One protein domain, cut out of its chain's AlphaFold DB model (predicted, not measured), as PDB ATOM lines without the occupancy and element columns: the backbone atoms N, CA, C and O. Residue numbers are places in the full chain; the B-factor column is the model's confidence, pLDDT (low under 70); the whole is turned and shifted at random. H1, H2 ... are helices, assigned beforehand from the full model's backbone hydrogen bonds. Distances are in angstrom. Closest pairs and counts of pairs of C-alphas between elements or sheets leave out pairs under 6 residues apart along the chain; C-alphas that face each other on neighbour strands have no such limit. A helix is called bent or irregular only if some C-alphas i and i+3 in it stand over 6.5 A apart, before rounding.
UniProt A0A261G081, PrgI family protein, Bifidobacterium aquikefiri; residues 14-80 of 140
ATOM      1  N   TYR A  14     -15.305  44.775 -14.143       67.19
ATOM      2  CA  TYR A  14     -15.781  44.079 -12.955       67.19
ATOM      3  C   TYR A  14     -17.036  43.268 -13.275       67.19
ATOM      4  O   TYR A  14     -18.112  43.804 -13.522       67.19
ATOM      5  N   GLU A  15     -16.900  41.944 -13.233       68.94
ATOM      6  CA  GLU A  15     -18.049  41.047 -13.188       68.94
ATOM      7  C   GLU A  15     -18.429  40.747 -11.742       68.94
ATOM      8  O   GLU A  15     -17.579  40.396 -10.918       68.94
ATOM      9  N   ALA A  16     -19.726  40.846 -11.451       73.00
ATOM     10  CA  ALA A  16     -20.268  40.437 -10.169       73.00
ATOM     11  C   ALA A  16     -20.039  38.931  -9.967       73.00
ATOM     12  O   ALA A  16     -20.486  38.096 -10.761       73.00
ATOM     13  N   LYS A  17     -19.339  38.591  -8.884       79.88
ATOM     14  CA  LYS A  17     -19.237  37.223  -8.381       79.88
ATOM     15  C   LYS A  17     -20.424  36.995  -7.460       79.88
ATOM     16  O   LYS A  17     -20.531  37.647  -6.429       79.88
ATOM     17  N   VAL A  18     -21.331  36.123  -7.873       77.38
ATOM     18  CA  VAL A  18     -22.669  36.019  -7.283       77.38
ATOM     19  C   VAL A  18     -22.672  35.008  -6.149       77.38
ATOM     20  O   VAL A  18     -23.068  35.326  -5.036       77.38
ATOM     21  N   MET A  19     -22.191  33.794  -6.419       76.38
ATOM     22  CA  MET A  19     -22.077  32.724  -5.431       76.38
ATOM     23  C   MET A  19     -20.788  31.946  -5.664       76.38
ATOM     24  O   MET A  19     -20.373  31.748  -6.806       76.38
ATOM     25  N   PHE A  20     -20.134  31.535  -4.575       77.56
ATOM     26  CA  PHE A  20     -18.891  30.748  -4.595       77.56
ATOM     27  C   PHE A  20     -17.754  31.366  -5.430       77.56
ATOM     28  O   PHE A  20     -16.927  30.661  -5.999       77.56
ATOM     29  N   GLY A  21     -17.718  32.697  -5.549       78.62
ATOM     30  CA  GLY A  21     -16.710  33.386  -6.356       78.62
ATOM     31  C   GLY A  21     -16.894  33.248  -7.875       78.62
ATOM     32  O   GLY A  21     -16.012  33.684  -8.619       78.62
ATOM     33  N   MET A  22     -18.022  32.690  -8.331       81.75
ATOM     34  CA  MET A  22     -18.373  32.506  -9.740       81.75
ATOM     35  C   MET A  22     -19.339  33.585 -10.244       81.75
ATOM     36  O   MET A  22     -20.206  34.076  -9.518       81.75
ATOM     37  N   SER A  23     -19.200  33.943 -11.521       86.00
ATOM     38  CA  SER A  23     -20.185  34.765 -12.236       86.00
ATOM     39  C   SER A  23     -21.475  33.977 -12.510       86.00
ATOM     40  O   SER A  23     -21.455  32.746 -12.568       86.00
ATOM     41  N   TRP A  24     -22.590  34.669 -12.775       84.81
ATOM     42  CA  TRP A  24     -23.846  34.035 -13.219       84.81
ATOM     43  C   TRP A  24     -23.659  33.098 -14.418       84.81
ATOM     44  O   TRP A  24     -24.290  32.047 -14.491       84.81
ATOM     45  N   ARG A  25     -22.751  33.446 -15.338       85.69
ATOM     46  CA  ARG A  25     -22.433  32.606 -16.497       85.69
ATOM     47  C   ARG A  25     -21.779  31.292 -16.085       85.69
ATOM     48  O   ARG A  25     -22.156  30.243 -16.587       85.69
ATOM     49  N   GLN A  26     -20.805  31.352 -15.181       88.31
ATOM     50  CA  GLN A  26     -20.125  30.162 -14.663       88.31
ATOM     51  C   GLN A  26     -21.076  29.280 -13.855       88.31
ATOM     52  O   GLN A  26     -21.007  28.065 -13.975       88.31
ATOM     53  N   LEU A  27     -22.007  29.878 -13.105       89.88
ATOM     54  CA  LEU A  27     -23.069  29.129 -12.429       89.88
ATOM     55  C   LEU A  27     -23.999  28.431 -13.426       89.88
ATOM     56  O   LEU A  27     -24.265  27.242 -13.271       89.88
ATOM     57  N   GLY A  28     -24.442  29.131 -14.473       90.19
ATOM     58  CA  GLY A  28     -25.236  28.526 -15.543       90.19
ATOM     59  C   GLY A  28     -24.485  27.389 -16.242       90.19
ATOM     60  O   GLY A  28     -25.023  26.297 -16.395       90.19
ATOM     61  N   ALA A  29     -23.214  27.604 -16.587       90.50
ATOM     62  CA  ALA A  29     -22.365  26.574 -17.178       90.50
ATOM     63  C   ALA A  29     -22.175  25.374 -16.236       90.50
ATOM     64  O   ALA A  29     -22.282  24.238 -16.683       90.50
ATOM     65  N   ALA A  30     -21.952  25.598 -14.938       90.88
ATOM     66  CA  ALA A  30     -21.842  24.532 -13.942       90.88
ATOM     67  C   ALA A  30     -23.135  23.716 -13.825       90.88
ATOM     68  O   ALA A  30     -23.080  22.488 -13.816       90.88
ATOM     69  N   ALA A  31     -24.294  24.380 -13.796       92.69
ATOM     70  CA  ALA A  31     -25.590  23.709 -13.767       92.69
ATOM     71  C   ALA A  31     -25.803  22.845 -15.022       92.69
ATOM     72  O   ALA A  31     -26.196  21.685 -14.919       92.69
ATOM     73  N   VAL A  32     -25.470  23.376 -16.201       93.50
ATOM     74  CA  VAL A  32     -25.553  22.635 -17.469       93.50
ATOM     75  C   VAL A  32     -24.587  21.448 -17.484       93.50
ATOM     76  O   VAL A  32     -24.983  20.352 -17.873       93.50
ATOM     77  N   MET A  33     -23.347  21.622 -17.016       93.50
ATOM     78  CA  MET A  33     -22.374  20.529 -16.898       93.50
ATOM     79  C   MET A  33     -22.850  19.430 -15.947       93.50
ATOM     80  O   MET A  33     -22.637  18.257 -16.231       93.50
ATOM     81  N   LEU A  34     -23.520  19.784 -14.850       93.94
ATOM     82  CA  LEU A  34     -24.068  18.808 -13.911       93.94
ATOM     83  C   LEU A  34     -25.189  17.991 -14.562       93.94
ATOM     84  O   LEU A  34     -25.161  16.765 -14.500       93.94
ATOM     85  N   VAL A  35     -26.142  18.651 -15.222       95.31
ATOM     86  CA  VAL A  35     -27.292  17.969 -15.836       95.31
ATOM     87  C   VAL A  35     -26.867  17.142 -17.048       95.31
ATOM     88  O   VAL A  35     -27.159  15.950 -17.115       95.31
ATOM     89  N   ILE A  36     -26.154  17.750 -17.998       94.19
ATOM     90  CA  ILE A  36     -25.757  17.082 -19.244       94.19
ATOM     91  C   ILE A  36     -24.624  16.094 -18.983       94.19
ATOM     92  O   ILE A  36     -24.687  14.959 -19.443       94.19
ATOM     93  N   GLY A  37     -23.598  16.498 -18.234       92.75
ATOM     94  CA  GLY A  37     -22.466  15.633 -17.923       92.75
ATOM     95  C   GLY A  37     -22.855  14.486 -16.998       92.75
ATOM     96  O   GLY A  37     -22.564  13.332 -17.300       92.75
ATOM     97  N   GLY A  38     -23.578  14.777 -15.915       91.88
ATOM     98  CA  GLY A  38     -24.101  13.745 -15.018       91.88
ATOM     99  C   GLY A  38     -25.066  12.797 -15.732       91.88
ATOM    100  O   GLY A  38     -24.955  11.583 -15.576       91.88
ATOM    101  N   GLY A  39     -25.952  13.332 -16.578       93.81
ATOM    102  CA  GLY A  39     -26.864  12.534 -17.396       93.81
ATOM    103  C   GLY A  39     -26.135  11.632 -18.393       93.81
ATOM    104  O   GLY A  39     -26.420  10.439 -18.454       93.81
ATOM    105  N   ALA A  40     -25.158  12.165 -19.131       93.50
ATOM    106  CA  ALA A  40     -24.370  11.392 -20.092       93.50
ATOM    107  C   ALA A  40     -23.533  10.302 -19.407       93.50
ATOM    108  O   ALA A  40     -23.473   9.171 -19.896       93.50
ATOM    109  N   TYR A  41     -22.935  10.611 -18.255       94.69
ATOM    110  CA  TYR A  41     -22.189   9.644 -17.452       94.69
ATOM    111  C   TYR A  41     -23.097   8.520 -16.941       94.69
ATOM    112  O   TYR A  41     -22.791   7.344 -17.120       94.69
ATOM    113  N   ALA A  42     -24.247   8.865 -16.354       94.44
ATOM    114  CA  ALA A  42     -25.190   7.874 -15.845       94.44
ATOM    115  C   ALA A  42     -25.742   6.999 -16.977       94.44
ATOM    116  O   ALA A  42     -25.774   5.778 -16.847       94.44
ATOM    117  N   ALA A  43     -26.118   7.601 -18.109       94.81
ATOM    118  CA  ALA A  43     -26.616   6.871 -19.267       94.81
ATOM    119  C   ALA A  43     -25.572   5.883 -19.806       94.81
ATOM    120  O   ALA A  43     -25.889   4.715 -20.019       94.81
ATOM    121  N   THR A  44     -24.322   6.314 -19.985       92.81
ATOM    122  CA  THR A  44     -23.248   5.441 -20.489       92.81
ATOM    123  C   THR A  44     -22.876   4.345 -19.493       92.81
ATOM    124  O   THR A  44     -22.787   3.183 -19.881       92.81
ATOM    125  N   ALA A  45     -22.747   4.664 -18.206       92.69
ATOM    126  CA  ALA A  45     -22.409   3.677 -17.183       92.69
ATOM    127  C   ALA A  45     -23.515   2.620 -16.997       92.69
ATOM    128  O   ALA A  45     -23.223   1.424 -16.960       92.69
ATOM    129  N   ILE A  46     -24.785   3.037 -16.921       94.75
ATOM    130  CA  ILE A  46     -25.923   2.123 -16.727       94.75
ATOM    131  C   ILE A  46     -26.122   1.233 -17.957       94.75
ATOM    132  O   ILE A  46     -26.360   0.037 -17.805       94.75
ATOM    133  N   THR A  47     -26.007   1.787 -19.168       94.50
ATOM    134  CA  THR A  47     -26.177   1.007 -20.406       94.50
ATOM    135  C   THR A  47     -25.081  -0.039 -20.579       94.50
ATOM    136  O   THR A  47     -25.405  -1.192 -20.856       94.50
ATOM    137  N   LEU A  48     -23.809   0.308 -20.345       92.31
ATOM    138  CA  LEU A  48     -22.710  -0.661 -20.407       92.31
ATOM    139  C   LEU A  48     -22.842  -1.738 -19.327       92.31
ATOM    140  O   LEU A  48     -22.659  -2.921 -19.613       92.31
ATOM    141  N   HIS A  49     -23.202  -1.355 -18.100       92.50
ATOM    142  CA  HIS A  49     -23.419  -2.327 -17.031       92.50
ATOM    143  C   HIS A  49     -24.585  -3.276 -17.353       92.50
ATOM    144  O   HIS A  49     -24.470  -4.487 -17.166       92.50
ATOM    145  N   ALA A  50     -25.688  -2.761 -17.905       93.31
ATOM    146  CA  ALA A  50     -26.819  -3.581 -18.348       93.31
ATOM    147  C   ALA A  50     -26.448  -4.563 -19.478       93.31
ATOM    148  O   ALA A  50     -27.090  -5.600 -19.620       93.31
ATOM    149  N   GLN A  51     -25.401  -4.264 -20.252       93.25
ATOM    150  CA  GLN A  51     -24.843  -5.141 -21.288       93.25
ATOM    151  C   GLN A  51     -23.822  -6.159 -20.746       93.25
ATOM    152  O   GLN A  51     -23.237  -6.910 -21.524       93.25
ATOM    153  N   GLY A  52     -23.621  -6.217 -19.424       91.38
ATOM    154  CA  GLY A  52     -22.735  -7.179 -18.763       91.38
ATOM    155  C   GLY A  52     -21.316  -6.670 -18.507       91.38
ATOM    156  O   GLY A  52     -20.463  -7.448 -18.079       91.38
ATOM    157  N   ALA A  53     -21.037  -5.384 -18.746       90.50
ATOM    158  CA  ALA A  53     -19.757  -4.787 -18.385       90.50
ATOM    159  C   ALA A  53     -19.629  -4.644 -16.857       90.50
ATOM    160  O   ALA A  53     -20.596  -4.330 -16.160       90.50
ATOM    161  N   SER A  54     -18.420  -4.823 -16.319       93.25
ATOM    162  CA  SER A  54     -18.155  -4.527 -14.907       93.25
ATOM    163  C   SER A  54     -18.281  -3.023 -14.644       93.25
ATOM    164  O   SER A  54     -17.981  -2.210 -15.522       93.25
ATOM    165  N   TRP A  55     -18.656  -2.635 -13.420       91.31
ATOM    166  CA  TRP A  55     -18.726  -1.220 -13.024       91.31
ATOM    167  C   TRP A  55     -17.420  -0.460 -13.277       91.31
ATOM    168  O   TRP A  55     -17.458   0.692 -13.699       91.31
ATOM    169  N   ASP A  56     -16.272  -1.106 -13.087       92.88
ATOM    170  CA  ASP A  56     -14.963  -0.508 -13.355       92.88
ATOM    171  C   ASP A  56     -14.798  -0.140 -14.843       92.88
ATOM    172  O   ASP A  56     -14.521   1.005 -15.195       92.88
ATOM    173  N   SER A  57     -15.101  -1.077 -15.747       91.25
ATOM    174  CA  SER A  57     -15.031  -0.820 -17.192       91.25
ATOM    175  C   SER A  57     -16.072   0.200 -17.673       91.25
ATOM    176  O   SER A  57     -15.747   1.092 -18.459       91.25
ATOM    177  N   ALA A  58     -17.306   0.117 -17.168       90.19
ATOM    178  CA  ALA A  58     -18.402   0.997 -17.561       90.19
ATOM    179  C   ALA A  58     -18.152   2.455 -17.146       90.19
ATOM    180  O   ALA A  58     -18.364   3.372 -17.939       90.19
ATOM    181  N   THR A  59     -17.661   2.676 -15.925       91.94
ATOM    182  CA  THR A  59     -17.360   4.024 -15.422       91.94
ATOM    183  C   THR A  59     -16.136   4.633 -16.101       91.94
ATOM    184  O   THR A  59     -16.147   5.823 -16.415       91.94
ATOM    185  N   ASN A  60     -15.119   3.827 -16.419       94.12
ATOM    186  CA  ASN A  60     -13.943   4.295 -17.149       94.12
ATOM    187  C   ASN A  60     -14.319   4.802 -18.554       94.12
ATOM    188  O   ASN A  60     -13.965   5.916 -18.941       94.12
ATOM    189  N   VAL A  61     -15.138   4.043 -19.291       92.12
ATOM    190  CA  VAL A  61     -15.661   4.478 -20.598       92.12
ATOM    191  C   VAL A  61     -16.547   5.719 -20.460       92.12
ATOM    192  O   VAL A  61     -16.398   6.665 -21.235       92.12
ATOM    193  N   ALA A  62     -17.427   5.756 -19.456       92.06
ATOM    194  CA  ALA A  62     -18.287   6.909 -19.199       92.06
ATOM    195  C   ALA A  62     -17.480   8.199 -18.960       92.06
ATOM    196  O   ALA A  62     -17.856   9.261 -19.461       92.06
ATOM    197  N   LEU A  63     -16.335   8.120 -18.269       92.56
ATOM    198  CA  LEU A  63     -15.423   9.254 -18.083       92.56
ATOM    199  C   LEU A  63     -14.809   9.731 -19.404       92.56
ATOM    200  O   LEU A  63     -14.773  10.936 -19.653       92.56
ATOM    201  N   TYR A  64     -14.375   8.820 -20.279       93.50
ATOM    202  CA  TYR A  64     -13.858   9.203 -21.599       93.50
ATOM    203  C   TYR A  64     -14.917   9.881 -22.470       93.50
ATOM    204  O   TYR A  64     -14.601  10.841 -23.170       93.50
ATOM    205  N   VAL A  65     -16.173   9.432 -22.397       92.94
ATOM    206  CA  VAL A  65     -17.299  10.074 -23.098       92.94
ATOM    207  C   VAL A  65     -17.619  11.449 -22.505       92.94
ATOM    208  O   VAL A  65     -18.020  12.364 -23.227       92.94
ATOM    209  N   LEU A  66     -17.406  11.630 -21.204       93.81
ATOM    210  CA  LEU A  66     -17.702  12.876 -20.505       93.81
ATOM    211  C   LEU A  66     -16.801  14.038 -20.953       93.81
ATOM    212  O   LEU A  66     -17.276  15.167 -21.086       93.81
ATOM    213  N   PHE A  67     -15.518  13.777 -21.220       91.50
ATOM    214  CA  PHE A  67     -14.550  14.803 -21.628       91.50
ATOM    215  C   PHE A  67     -14.984  15.635 -22.847       91.50
ATOM    216  O   PHE A  67     -15.079  16.858 -22.710       91.50
ATOM    217  N   PRO A  68     -15.284  15.051 -24.024       93.94
ATOM    218  CA  PRO A  68     -15.682  15.829 -25.195       93.94
ATOM    219  C   PRO A  68     -16.998  16.595 -24.996       93.94
ATOM    220  O   PRO A  68     -17.217  17.596 -25.672       93.94
ATOM    221  N   ILE A  69     -17.851  16.170 -24.058       92.56
ATOM    222  CA  ILE A  69     -19.111  16.849 -23.722       92.56
ATOM    223  C   ILE A  69     -18.855  18.049 -22.802       92.56
ATOM    224  O   ILE A  69     -19.372  19.141 -23.042       92.56
ATOM    225  N   LEU A  70     -18.052  17.871 -21.749       92.62
ATOM    226  CA  LEU A  70     -17.821  18.912 -20.747       92.62
ATOM    227  C   LEU A  70     -16.843  19.990 -21.209       92.62
ATOM    228  O   LEU A  70     -17.048  21.157 -20.879       92.62
ATOM    229  N   ILE A  71     -15.809  19.639 -21.980       92.19
ATOM    230  CA  ILE A  71     -14.792  20.587 -22.464       92.19
ATOM    231  C   ILE A  71     -15.407  21.832 -23.135       92.19
ATOM    232  O   ILE A  71     -15.049  22.937 -22.723       92.19
ATOM    233  N   PRO A  72     -16.326  21.730 -24.117       90.12
ATOM    234  CA  PRO A  72     -16.901  22.916 -24.754       90.12
ATOM    235  C   PRO A  72     -17.749  23.764 -23.791       90.12
ATOM    236  O   PRO A  72     -17.710  24.993 -23.861       90.12
ATOM    237  N   ILE A  73     -18.467  23.140 -22.851       91.00
ATOM    238  CA  ILE A  73     -19.301  23.849 -21.865       91.00
ATOM    239  C   ILE A  73     -18.414  24.581 -20.845       91.00
ATOM    240  O   ILE A  73     -18.637  25.755 -20.533       91.00
ATOM    241  N   ALA A  74     -17.364  23.915 -20.364       89.94
ATOM    242  CA  ALA A  74     -16.364  24.497 -19.479       89.94
ATOM    243  C   ALA A  74     -15.614  25.644 -20.170       89.94
ATOM    244  O   ALA A  74     -15.424  26.711 -19.577       89.94
ATOM    245  N   ALA A  75     -15.245  25.468 -21.441       88.88
ATOM    246  CA  ALA A  75     -14.634  26.518 -22.241       88.88
ATOM    247  C   ALA A  75     -15.568  27.733 -22.347       88.88
ATOM    248  O   ALA A  75     -15.147  28.856 -22.091       88.88
ATOM    249  N   TRP A  76     -16.857  27.542 -22.613       87.75
ATOM    250  CA  TRP A  76     -17.809  28.653 -22.643       87.75
ATOM    251  C   TRP A  76     -17.906  29.410 -21.300       87.75
ATOM    252  O   TRP A  76     -17.894  30.647 -21.264       87.75
ATOM    253  N   GLY A  77     -17.930  28.689 -20.176       87.44
ATOM    254  CA  GLY A  77     -18.017  29.300 -18.848       87.44
ATOM    255  C   GLY A  77     -16.748  30.059 -18.429       87.44
ATOM    256  O   GLY A  77     -16.838  31.206 -17.966       87.44
ATOM    257  N   TRP A  78     -15.568  29.460 -18.623       87.38
ATOM    258  CA  TRP A  78     -14.304  29.912 -18.018       87.38
ATOM    259  C   TRP A  78     -13.248  30.415 -19.000       87.38
ATOM    260  O   TRP A  78     -12.351  31.150 -18.581       87.38
ATOM    261  N   TRP A  79     -13.325  30.081 -20.286       87.94
ATOM    262  CA  TRP A  79     -12.307  30.509 -21.241       87.94
ATOM    263  C   TRP A  79     -12.386  32.025 -21.466       87.94
ATOM    264  O   TRP A  79     -13.447  32.575 -21.762       87.94
ATOM    265  N   ARG A  80     -11.255  32.714 -21.280       82.50
ATOM    266  CA  ARG A  80     -11.111  34.175 -21.417       82.50
ATOM    267  C   ARG A  80      -9.877  34.519 -22.259       82.50
ATOM    268  O   ARG A  80      -8.894  35.039 -21.720       82.50
TER     269      ARG A  80
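This is residues 14 to 80 of the 140 residues of the protein "PrgI family protein" of Bifidobacterium aquikefiri (UniProt A0A261G081). What shape is this? After a lead-in, residues 14 to 23, a long helical hairpin: H1 and H2 side by side, joined at one end. What builds it? The 67 printed residues hold H1, then H2, with no named strand: all helix. How compact? It is a loose rod, 52 by 19 by 14 A, with a radius of gyration of the C-alphas of 15.0 A.

How do the helices stand? H1, residues 24 to 50, and H2, residues 55 to 78, touch and run opposite ways at a shallow tilt of 19 degrees; their closest C-alphas, of Gln 26 and Gly 77, are 4.8 A apart. And their backbones? Every O i to N i+4 pair in H1 is within hydrogen-bond range, and 16 of 20 in H2. H2 has a kink of 43 degrees near residue 70 and is only just irregular: C-alphas 69 and 72 are 6.54 A apart.

Where is H1? It starts at C-alpha 24 (-23.846, 34.035, -13.219) and spans 38.1 A. And H2? It spans 31.8 A, ending at C-alpha 78 (-14.304, 29.912, -18.018).

How large? The farthest C-alphas, Tyr 14 and Gly 52, are 52.1 A apart. Any cut or long link? The printed part has no cut, and the H1 to H2 link is tight. Where is confidence low? Residues 14 to 15 are under 70.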